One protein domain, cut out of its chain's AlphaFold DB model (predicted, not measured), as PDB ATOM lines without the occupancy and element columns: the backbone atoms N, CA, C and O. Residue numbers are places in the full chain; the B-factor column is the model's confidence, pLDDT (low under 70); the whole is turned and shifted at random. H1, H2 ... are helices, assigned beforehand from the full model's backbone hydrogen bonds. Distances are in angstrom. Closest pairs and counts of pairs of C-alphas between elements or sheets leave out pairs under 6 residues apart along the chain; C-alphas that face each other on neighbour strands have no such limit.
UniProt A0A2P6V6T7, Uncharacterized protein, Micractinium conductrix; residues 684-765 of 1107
ATOM      1  N   ARG A 684     198.658 226.391 335.490       62.66
ATOM      2  CA  ARG A 684     197.248 225.989 335.637       62.66
ATOM      3  C   ARG A 684     197.124 224.479 335.795       62.66
ATOM      4  O   ARG A 684     196.390 224.014 336.669       62.66
ATOM      5  N   TRP A 685     197.880 223.716 335.003       64.75
ATOM      6  CA  TRP A 685     197.904 222.255 335.092       64.75
ATOM      7  C   TRP A 685     198.516 221.766 336.414       64.75
ATOM      8  O   TRP A 685     197.907 220.931 337.083       64.75
ATOM      9  N   MET A 686     199.638 222.342 336.870       65.94
ATOM     10  CA  MET A 686     200.214 222.020 338.187       65.94
ATOM     11  C   MET A 686     199.308 222.438 339.356       65.94
ATOM     12  O   MET A 686     199.221 221.721 340.353       65.94
ATOM     13  N   LEU A 687     198.581 223.554 339.253       69.81
ATOM     14  CA  LEU A 687     197.626 223.985 340.277       69.81
ATOM     15  C   LEU A 687     196.406 223.052 340.330       69.81
ATOM     16  O   LEU A 687     195.963 222.673 341.416       69.81
ATOM     17  N   HIS A 688     195.884 222.637 339.172       72.38
ATOM     18  CA  HIS A 688     194.838 221.617 339.066       72.38
ATOM     19  C   HIS A 688     195.312 220.263 339.621       72.38
ATOM     20  O   HIS A 688     194.588 219.600 340.368       72.38
ATOM     21  N   TYR A 689     196.560 219.888 339.348       76.19
ATOM     22  CA  TYR A 689     197.194 218.693 339.892       76.19
ATOM     23  C   TYR A 689     197.326 218.742 341.426       76.19
ATOM     24  O   TYR A 689     196.855 217.834 342.110       76.19
ATOM     25  N   ARG A 690     197.859 219.832 342.000       79.44
ATOM     26  CA  ARG A 690     197.925 220.020 343.464       79.44
ATOM     27  C   ARG A 690     196.523 220.008 344.104       79.44
ATOM     28  O   ARG A 690     196.350 219.425 345.176       79.44
ATOM     29  N   LYS A 691     195.499 220.582 343.450       81.44
ATOM     30  CA  LYS A 691     194.088 220.534 343.901       81.44
ATOM     31  C   LYS A 691     193.517 219.109 343.891       81.44
ATOM     32  O   LYS A 691     192.962 218.678 344.901       81.44
ATOM     33  N   THR A 692     193.669 218.368 342.793       82.50
ATOM     34  CA  THR A 692     193.159 216.987 342.663       82.50
ATOM     35  C   THR A 692     193.887 216.015 343.592       82.50
ATOM     36  O   THR A 692     193.232 215.213 344.251       82.50
ATOM     37  N   LEU A 693     195.210 216.141 343.750       84.62
ATOM     38  CA  LEU A 693     195.996 215.377 344.724       84.62
ATOM     39  C   LEU A 693     195.564 215.669 346.174       84.62
ATOM     40  O   LEU A 693     195.326 214.738 346.941       84.62
ATOM     41  N   LYS A 694     195.373 216.941 346.555       87.69
ATOM     42  CA  LYS A 694     194.853 217.297 347.890       87.69
ATOM     43  C   LYS A 694     193.438 216.748 348.121       87.69
ATOM     44  O   LYS A 694     193.144 216.280 349.219       87.69
ATOM     45  N   SER A 695     192.586 216.766 347.093       88.38
ATOM     46  CA  SER A 695     191.252 216.153 347.137       88.38
ATOM     47  C   SER A 695     191.335 214.638 347.354       88.38
ATOM     48  O   SER A 695     190.667 214.120 348.244       88.38
ATOM     49  N   ALA A 696     192.220 213.937 346.636       86.88
ATOM     50  CA  ALA A 696     192.442 212.500 346.796       86.88
ATOM     51  C   ALA A 696     192.957 212.128 348.202       86.88
ATOM     52  O   ALA A 696     192.494 211.145 348.775       86.88
ATOM     53  N   VAL A 697     193.842 212.932 348.814       90.00
ATOM     54  CA  VAL A 697     194.278 212.715 350.212       90.00
ATOM     55  C   VAL A 697     193.135 212.931 351.211       90.00
ATOM     56  O   VAL A 697     192.981 212.136 352.135       90.00
ATOM     57  N   GLU A 698     192.294 213.955 351.034       90.88
ATOM     58  CA  GLU A 698     191.121 214.160 351.900       90.88
ATOM     59  C   GLU A 698     189.996 213.138 351.648       90.88
ATOM     60  O   GLU A 698     189.251 212.829 352.574       90.88
ATOM     61  N   GLN A 699     189.883 212.563 350.445       90.12
ATOM     62  CA  GLN A 699     189.028 211.399 350.180       90.12
ATOM     63  C   GLN A 699     189.565 210.155 350.894       90.12
ATOM     64  O   GLN A 699     188.822 209.523 351.639       90.12
ATOM     65  N   LEU A 700     190.860 209.853 350.751       91.25
ATOM     66  CA  LEU A 700     191.509 208.728 351.426       91.25
ATOM     67  C   LEU A 700     191.322 208.810 352.944       91.25
ATOM     68  O   LEU A 700     190.870 207.853 353.554       91.25
ATOM     69  N   LYS A 701     191.542 209.990 353.529       92.56
ATOM     70  CA  LYS A 701     191.344 210.291 354.955       92.56
ATOM     71  C   LYS A 701     189.897 210.137 355.454       92.56
ATOM     72  O   LYS A 701     189.697 210.016 356.661       92.56
ATOM     73  N   ARG A 702     188.893 210.140 354.563       93.38
ATOM     74  CA  ARG A 702     187.488 209.811 354.888       93.38
ATOM     75  C   ARG A 702     187.198 208.309 354.825       93.38
ATOM     76  O   ARG A 702     186.251 207.874 355.471       93.38
ATOM     77  N   VAL A 703     187.974 207.548 354.049       91.81
ATOM     78  CA  VAL A 703     187.861 206.083 353.923       91.81
ATOM     79  C   VAL A 703     188.665 205.390 355.028       91.81
ATOM     80  O   VAL A 703     188.119 204.578 355.766       91.81
ATOM     81  N   ASP A 704     189.935 205.764 355.185       93.38
ATOM     82  CA  ASP A 704     190.839 205.318 356.246       93.38
ATOM     83  C   ASP A 704     191.686 206.515 356.730       93.38
ATOM     84  O   ASP A 704     192.477 207.111 355.992       93.38
ATOM     85  N   ALA A 705     191.528 206.877 358.006       88.69
ATOM     86  CA  ALA A 705     192.236 208.003 358.613       88.69
ATOM     87  C   ALA A 705     193.752 207.764 358.785       88.69
ATOM     88  O   ALA A 705     194.529 208.720 358.745       88.69
ATOM     89  N   ALA A 706     194.191 206.513 358.956       89.31
ATOM     90  CA  ALA A 706     195.600 206.142 359.053       89.31
ATOM     91  C   ALA A 706     196.271 206.130 357.670       89.31
ATOM     92  O   ALA A 706     197.370 206.674 357.523       89.31
ATOM     93  N   ALA A 707     195.595 205.608 356.642       88.56
ATOM     94  CA  ALA A 707     196.043 205.725 355.255       88.56
ATOM     95  C   ALA A 707     196.087 207.197 354.807       88.56
ATOM     96  O   ALA A 707     197.064 207.627 354.194       88.56
ATOM     97  N   GLY A 708     195.086 207.996 355.193       88.31
ATOM     98  CA  GLY A 708     195.036 209.438 354.943       88.31
ATOM     99  C   GLY A 708     196.180 210.221 355.593       88.31
ATOM    100  O   GLY A 708     196.773 211.083 354.948       88.31
ATOM    101  N   GLU A 709     196.549 209.912 356.839       88.00
ATOM    102  CA  GLU A 709     197.702 210.532 357.514       88.00
ATOM    103  C   GLU A 709     199.048 210.037 356.943       88.00
ATOM    104  O   GLU A 709     199.975 210.836 356.793       88.00
ATOM    105  N   LYS A 710     199.161 208.766 356.526       88.81
ATOM    106  CA  LYS A 710     200.334 208.257 355.783       88.81
ATOM    107  C   LYS A 710     200.494 208.989 354.443       88.81
ATOM    108  O   LYS A 710     201.574 209.499 354.150       88.81
ATOM    109  N   ALA A 711     199.413 209.133 353.677       87.56
ATOM    110  CA  ALA A 711     199.392 209.897 352.433       87.56
ATOM    111  C   ALA A 711     199.691 211.387 352.655       87.56
ATOM    112  O   ALA A 711     200.451 211.977 351.892       87.56
ATOM    113  N   ARG A 712     199.176 211.998 353.729       89.31
ATOM    114  CA  ARG A 712     199.501 213.382 354.106       89.31
ATOM    115  C   ARG A 712     201.000 213.577 354.348       89.31
ATOM    116  O   ARG A 712     201.528 214.606 353.939       89.31
ATOM    117  N   ARG A 713     201.699 212.603 354.942       85.62
ATOM    118  CA  ARG A 713     203.166 212.648 355.098       85.62
ATOM    119  C   ARG A 713     203.883 212.545 353.758       85.62
ATOM    120  O   ARG A 713     204.712 213.398 353.469       85.62
ATOM    121  N   CYS A 714     203.501 211.597 352.901       84.31
ATOM    122  CA  CYS A 714     204.037 211.512 351.539       84.31
ATOM    123  C   CYS A 714     203.774 212.795 350.722       84.31
ATOM    124  O   CYS A 714     204.632 213.213 349.950       84.31
ATOM    125  N   LEU A 715     202.631 213.459 350.927       83.69
ATOM    126  CA  LEU A 715     202.311 214.755 350.321       83.69
ATOM    127  C   LEU A 715     203.158 215.901 350.901       83.69
ATOM    128  O   LEU A 715     203.506 216.819 350.168       83.69
ATOM    129  N   ILE A 716     203.518 215.863 352.186       81.62
ATOM    130  CA  ILE A 716     204.460 216.823 352.784       81.62
ATOM    131  C   ILE A 716     205.856 216.630 352.177       81.62
ATOM    132  O   ILE A 716     206.412 217.597 351.667       81.62
ATOM    133  N   THR A 717     206.375 215.398 352.125       76.38
ATOM    134  CA  THR A 717     207.646 215.070 351.445       76.38
ATOM    135  C   THR A 717     207.632 215.515 349.978       76.38
ATOM    136  O   THR A 717     208.572 216.159 349.522       76.38
ATOM    137  N   TRP A 718     206.538 215.269 349.250       73.19
ATOM    138  CA  TRP A 718     206.358 215.782 347.890       73.19
ATOM    139  C   TRP A 718     206.397 217.317 347.820       73.19
ATOM    140  O   TRP A 718     207.093 217.876 346.978       73.19
ATOM    141  N   ASN A 719     205.683 218.014 348.706       72.88
ATOM    142  CA  ASN A 719     205.647 219.477 348.710       72.88
ATOM    143  C   ASN A 719     207.005 220.096 349.085       72.88
ATOM    144  O   ASN A 719     207.301 221.200 348.637       72.88
ATOM    145  N   HIS A 720     207.845 219.407 349.868       64.69
ATOM    146  CA  HIS A 720     209.235 219.825 350.069       64.69
ATOM    147  C   HIS A 720     210.038 219.734 348.761       64.69
ATOM    148  O   HIS A 720     210.717 220.700 348.426       64.69
ATOM    149  N   ALA A 721     209.867 218.676 347.959       60.22
ATOM    150  CA  ALA A 721     210.440 218.580 346.607       60.22
ATOM    151  C   ALA A 721     210.011 219.746 345.701       60.22
ATOM    152  O   ALA A 721     210.841 220.448 345.122       60.22
ATOM    153  N   ASP A 722     208.693 219.943 345.613       58.66
ATOM    154  CA  ASP A 722     207.975 220.879 344.736       58.66
ATOM    155  C   ASP A 722     208.230 222.359 345.130       58.66
ATOM    156  O   ASP A 722     207.981 223.272 344.347       58.66
ATOM    157  N   ASN A 723     208.775 222.597 346.334       47.75
ATOM    158  CA  ASN A 723     209.266 223.900 346.800       47.75
ATOM    159  C   ASN A 723     210.802 224.044 346.720       47.75
ATOM    160  O   ASN A 723     211.294 225.164 346.611       47.75
ATOM    161  N   ALA A 724     211.568 222.950 346.791       40.00
ATOM    162  CA  ALA A 724     213.036 222.967 346.772       40.00
ATOM    163  C   ALA A 724     213.649 222.922 345.359       40.00
ATOM    164  O   ALA A 724     214.856 223.110 345.205       40.00
ATOM    165  N   THR A 725     212.852 222.653 344.318       45.16
ATOM    166  CA  THR A 725     213.357 222.458 342.948       45.16
ATOM    167  C   THR A 725     212.592 223.271 341.902       45.16
ATOM    168  O   THR A 725     211.424 223.016 341.617       45.16
ATOM    169  N   ASP A 726     213.288 224.222 341.271       45.50
ATOM    170  CA  ASP A 726     212.823 224.940 340.075       45.50
ATOM    171  C   ASP A 726     212.367 223.947 338.983       45.50
ATOM    172  O   ASP A 726     213.080 222.985 338.673       45.50
ATOM    173  N   ARG A 727     211.195 224.191 338.371       47.66
ATOM    174  CA  ARG A 727     210.565 223.320 337.356       47.66
ATOM    175  C   ARG A 727     211.515 222.896 336.244       47.66
ATOM    176  O   ARG A 727     211.417 221.765 335.770       47.66
ATOM    177  N   ARG A 728     212.445 223.767 335.838       49.00
ATOM    178  CA  ARG A 728     213.427 223.466 334.779       49.00
ATOM    179  C   ARG A 728     214.249 222.205 335.104       49.00
ATOM    180  O   ARG A 728     214.546 221.418 334.205       49.00
ATOM    181  N   ARG A 729     214.510 221.947 336.394       47.59
ATOM    182  CA  ARG A 729     215.249 220.778 336.907       47.59
ATOM    183  C   ARG A 729     214.434 219.471 336.928       47.59
ATOM    184  O   ARG A 729     215.010 218.412 337.125       47.59
ATOM    185  N   TRP A 730     213.119 219.489 336.691       48.28
ATOM    186  CA  TRP A 730     212.313 218.255 336.582       48.28
ATOM    187  C   TRP A 730     212.362 217.640 335.182       48.28
ATOM    188  O   TRP A 730     212.287 216.414 335.017       48.28
ATOM    189  N   ILE A 731     212.503 218.493 334.166       45.94
ATOM    190  CA  ILE A 731     212.711 218.085 332.775       45.94
ATOM    191  C   ILE A 731     214.113 217.468 332.675       45.94
ATOM    192  O   ILE A 731     214.217 216.266 332.407       45.94
ATOM    193  N   ASN A 732     215.141 218.234 333.060       40.06
ATOM    194  CA  ASN A 732     216.536 217.796 333.171       40.06
ATOM    195  C   ASN A 732     216.992 217.737 334.647       40.06
ATOM    196  O   ASN A 732     217.490 218.742 335.161       40.06
ATOM    197  N   PRO A 733     216.842 216.591 335.340       43.44
ATOM    198  CA  PRO A 733     217.381 216.413 336.685       43.44
ATOM    199  C   PRO A 733     218.911 216.334 336.658       43.44
ATOM    200  O   PRO A 733     219.493 215.539 335.919       43.44
ATOM    201  N   SER A 734     219.563 217.149 337.487       41.03
ATOM    202  CA  SER A 734     221.009 217.080 337.725       41.03
ATOM    203  C   SER A 734     221.370 215.771 338.436       41.03
ATOM    204  O   SER A 734     220.664 215.371 339.364       41.03
ATOM    205  N   ARG A 735     222.477 215.128 338.031       42.53
ATOM    206  CA  ARG A 735     222.880 213.782 338.496       42.53
ATOM    207  C   ARG A 735     222.933 213.626 340.021       42.53
ATOM    208  O   ARG A 735     222.619 212.547 340.511       42.53
ATOM    209  N   ASP A 736     223.268 214.687 340.746       44.47
ATOM    210  CA  ASP A 736     223.564 214.641 342.185       44.47
ATOM    211  C   ASP A 736     222.362 214.913 343.106       44.47
ATOM    212  O   ASP A 736     222.530 215.103 344.312       44.47
ATOM    213  N   GLN A 737     221.127 214.914 342.582       54.66
ATOM    214  CA  GLN A 737     219.922 215.007 343.418       54.66
ATOM    215  C   GLN A 737     219.685 213.710 344.212       54.66
ATOM    216  O   GLN A 737     218.874 212.872 343.819       54.66
ATOM    217  N   LYS A 738     220.350 213.579 345.366       57.59
ATOM    218  CA  LYS A 738     220.139 212.490 346.342       57.59
ATOM    219  C   LYS A 738     218.683 212.377 346.812       57.59
ATOM    220  O   LYS A 738     218.219 211.270 347.067       57.59
ATOM    221  N   ASP A 739     217.962 213.496 346.840       59.91
ATOM    222  CA  ASP A 739     216.603 213.585 347.391       59.91
ATOM    223  C   ASP A 739     215.512 213.343 346.328       59.91
ATOM    224  O   ASP A 739     214.394 212.946 346.649       59.91
ATOM    225  N   LEU A 740     215.807 213.552 345.034       67.00
ATOM    226  CA  LEU A 740     214.857 213.291 343.937       67.00
ATOM    227  C   LEU A 740     214.294 211.850 343.979       67.00
ATOM    228  O   LEU A 740     213.078 211.698 343.830       67.00
ATOM    229  N   PRO A 741     215.101 210.798 344.222       66.31
ATOM    230  CA  PRO A 741     214.600 209.447 344.447       66.31
ATOM    231  C   PRO A 741     213.601 209.332 345.610       66.31
ATOM    232  O   PRO A 741     212.563 208.688 345.445       66.31
ATOM    233  N   GLU A 742     213.842 209.987 346.751       67.31
ATOM    234  CA  GLU A 742     212.907 209.987 347.888       67.31
ATOM    235  C   GLU A 742     211.583 210.673 347.534       67.31
ATOM    236  O   GLU A 742     210.499 210.145 347.797       67.31
ATOM    237  N   HIS A 743     211.659 211.820 346.860       72.56
ATOM    238  CA  HIS A 743     210.500 212.587 346.414       72.56
ATOM    239  C   HIS A 743     209.643 211.819 345.390       72.56
ATOM    240  O   HIS A 743     208.411 211.807 345.477       72.56
ATOM    241  N   LEU A 744     210.282 211.107 344.456       71.31
ATOM    242  CA  LEU A 744     209.603 210.219 343.507       71.31
ATOM    243  C   LEU A 744     209.029 208.974 344.207       71.31
ATOM    244  O   LEU A 744     207.926 208.533 343.872       71.31
ATOM    245  N   ASN A 745     209.712 208.444 345.229       75.50
ATOM    246  CA  ASN A 745     209.198 207.355 346.059       75.50
ATOM    247  C   ASN A 745     207.945 207.775 346.843       75.50
ATOM    248  O   ASN A 745     206.979 207.012 346.909       75.50
ATOM    249  N   ALA A 746     207.914 208.998 347.383       80.50
ATOM    250  CA  ALA A 746     206.750 209.559 348.063       80.50
ATOM    251  C   ALA A 746     205.536 209.685 347.122       80.50
ATOM    252  O   ALA A 746     204.423 209.307 347.500       80.50
ATOM    253  N   LEU A 747     205.739 210.119 345.872       78.44
ATOM    254  CA  LEU A 747     204.653 210.217 344.891       78.44
ATOM    255  C   LEU A 747     204.142 208.848 344.411       78.44
ATOM    256  O   LEU A 747     202.940 208.665 344.205       78.44
ATOM    257  N   CYS A 748     205.020 207.855 344.264       79.75
ATOM    258  CA  CYS A 748     204.576 206.489 343.981       79.75
ATOM    259  C   CYS A 748     203.884 205.832 345.187       79.75
ATOM    260  O   CYS A 748     202.894 205.134 344.988       79.75
ATOM    261  N   SER A 749     204.310 206.135 346.417       83.81
ATOM    262  CA  SER A 749     203.631 205.682 347.642       83.81
ATOM    263  C   SER A 749     202.216 206.264 347.766       83.81
ATOM    264  O   SER A 749     201.298 205.573 348.200       83.81
ATOM    265  N   LEU A 750     202.011 207.514 347.325       85.25
ATOM    266  CA  LEU A 750     200.681 208.118 347.172       85.25
ATOM    267  C   LEU A 750     199.820 207.358 346.151       85.25
ATOM    268  O   LEU A 750     198.684 207.006 346.456       85.25
ATOM    269  N   LYS A 751     200.367 207.057 344.962       84.50
ATOM    270  CA  LYS A 751     199.686 206.266 343.916       84.50
ATOM    271  C   LYS A 751     199.251 204.888 344.434       84.50
ATOM    272  O   LYS A 751     198.143 204.456 344.131       84.50
ATOM    273  N   GLU A 752     200.108 204.215 345.198       86.19
ATOM    274  CA  GLU A 752     199.827 202.905 345.803       86.19
ATOM    275  C   GLU A 752     198.711 203.004 346.850       86.19
ATOM    276  O   GLU A 752     197.713 202.301 346.723       86.19
ATOM    277  N   LEU A 753     198.792 203.960 347.784       87.94
ATOM    278  CA  LEU A 753     197.741 204.196 348.782       87.94
ATOM    279  C   LEU A 753     196.378 204.525 348.158       87.94
ATOM    280  O   LEU A 753     195.352 204.046 348.639       87.94
ATOM    281  N   PHE A 754     196.341 205.317 347.084       91.25
ATOM    282  CA  PHE A 754     195.092 205.587 346.371       91.25
ATOM    283  C   PHE A 754     194.540 204.332 345.682       91.25
ATOM    284  O   PHE A 754     193.345 204.064 345.790       91.25
ATOM    285  N   ALA A 755     195.396 203.532 345.037       87.75
ATOM    286  CA  ALA A 755     194.989 202.291 344.379       87.75
ATOM    287  C   ALA A 755     194.462 201.237 345.373       87.75
ATOM    288  O   ALA A 755     193.419 200.639 345.115       87.75
ATOM    289  N   GLU A 756     195.126 201.065 346.523       91.19
ATOM    290  CA  GLU A 756     194.703 200.185 347.629       91.19
ATOM    291  C   GLU A 756     193.276 200.499 348.117       91.19
ATOM    292  O   GLU A 756     192.534 199.591 348.484       91.19
ATOM    293  N   HIS A 757     192.871 201.772 348.071       92.75
ATOM    294  CA  HIS A 757     191.576 202.257 348.561       92.75
ATOM    295  C   HIS A 757     190.587 202.595 347.426       92.75
ATOM    296  O   HIS A 757     189.591 203.283 347.649       92.75
ATOM    297  N   GLY A 758     190.854 202.138 346.195       90.00
ATOM    298  CA  GLY A 758     189.973 202.317 345.033       90.00
ATOM    299  C   GLY A 758     189.884 203.746 344.473       90.00
ATOM    300  O   GLY A 758     189.098 204.002 343.559       90.00
ATOM    301  N   ILE A 759     190.689 204.682 344.979       88.94
ATOM    302  CA  ILE A 759     190.705 206.085 344.556       88.94
ATOM    303  C   ILE A 759     191.439 206.183 343.214       88.94
ATOM    304  O   ILE A 759     192.663 206.070 343.128       88.94
ATOM    305  N   ARG A 760     190.681 206.408 342.136       80.94
ATOM    306  CA  ARG A 760     191.240 206.598 340.791       80.94
ATOM    307  C   ARG A 760     191.951 207.947 340.699       80.94
ATOM    308  O   ARG A 760     191.317 208.984 340.538       80.94
ATOM    309  N   TRP A 761     193.278 207.916 340.764       81.56
ATOM    310  CA  TRP A 761     194.129 209.092 340.614       81.56
ATOM    311  C   TRP A 761     195.160 208.883 339.502       81.56
ATOM    312  O   TRP A 761     195.929 207.919 339.507       81.56
ATOM    313  N   HIS A 762     195.170 209.792 338.526       73.50
ATOM    314  CA  HIS A 762     196.036 209.696 337.356       73.50
ATOM    315  C   HIS A 762     197.372 210.402 337.611       73.50
ATOM    316  O   HIS A 762     197.436 211.604 337.847       73.50
ATOM    317  N   PHE A 763     198.454 209.624 337.545       65.38
ATOM    318  CA  PHE A 763     199.825 210.102 337.719       65.38
ATOM    319  C   PHE A 763     200.174 211.134 336.623       65.38
ATOM    320  O   PHE A 763     199.952 210.839 335.447       65.38
ATOM    321  N   PRO A 764     200.733 212.312 336.951       64.31
ATOM    322  CA  PRO A 764     200.778 213.445 336.020       64.31
ATOM    323  C   PRO A 764     201.860 213.285 334.942       64.31
ATOM    324  O   PRO A 764     201.738 213.806 333.841       64.31
ATOM    325  N   PHE A 765     202.925 212.543 335.251       61.62
ATOM    326  CA  PHE A 765     204.109 212.442 334.406       61.62
ATOM    327  C   PHE A 765     203.858 211.685 333.090       61.62
ATOM    328  O   PHE A 765     203.072 210.725 333.085       61.62
TER     329      PHE A 765
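Overview. This is residues 684 to 765 of the 1107 residues of an uncharacterized protein of Micractinium conductrix (UniProt A0A2P6V6T7). Two long helices, H1 and H2, form a hairpin that opens as a narrow V from its tight turn, and a third long helix, H4, packs side by side with H2, running back the opposite way. The centres of these three make a triangle; at the far end from the turn, a loop of residues 725 to 739, with the one-turn helix H3 in it, joins H2 to H4, and after H4 the tail 757 to 765 folds back. The printed part has 82 residues with four named helices, in the order H1, H2, H3, H4, and no named strand; the class is all helix. It is compact, with a radius of gyration of the C-alphas of 13.0 A, and its C-alphas span 38 by 27 by 17 A.

Along the chain. Find C-alpha 684 at (197.248, 225.989, 335.637); from there H1, residues 684 to 703, runs 28.6 A to C-alpha 703 at (187.861, 206.083, 353.923). After the single residue Asp 704, look for H2, residues 705 to 724, which covers 28.2 A from first to last C-alpha. Three residues on you meet H3, residues 728 to 731, only 5.8 A long. Eight residues later H4, residues 740 to 756, begins and runs 24.3 A to C-alpha 756 at (194.703, 200.185, 347.629).

Arrangement. Start with H1 and H2, a helical hairpin: they touch, at a shallow tilt of 21 degrees, opposite ways. Look near the turn for their closest C-alphas, those of Lys 701 and Gly 708, 3.8 A apart; H1 touches H2 with residues 697 to 702 alone, and H2 touches H1 with residues 707 to 712 alone. H2 and H4 also touch, at a shallow tilt of 29 degrees, opposite ways, with the C-alphas of Cys 714 and Ala 746 closest at 4.8 A. H1 and H4 are close but not clearly touching: their closest C-alphas, those of Leu 700 and Phe 754, are 6.9 A apart, and they run the same way at a steep tilt of 51 degrees. H3 is apart from H1, H2 and H4. In H1, H2 and H4 every O i to N i+4 pair is within hydrogen-bond range; H3 is too short for such a pair, and its 1 pair of O i and N i+3 is not within range.

Size, cuts and confidence. The two C-alphas farthest apart are those of Arg 702 and Arg 735, at 39.2 A. The first and last printed C-alphas, of Arg 684 and Phe 765, are 15.2 A apart. The printed part has no cut; the links H1 to H2 and H2 to H3 are tight, and H3 to H4 is short. In the B-factor column you will find a mean pLDDT of the printed part of 73.7, with 30 residues under 70: 684 to 687, 720 to 742 and 763 to 765.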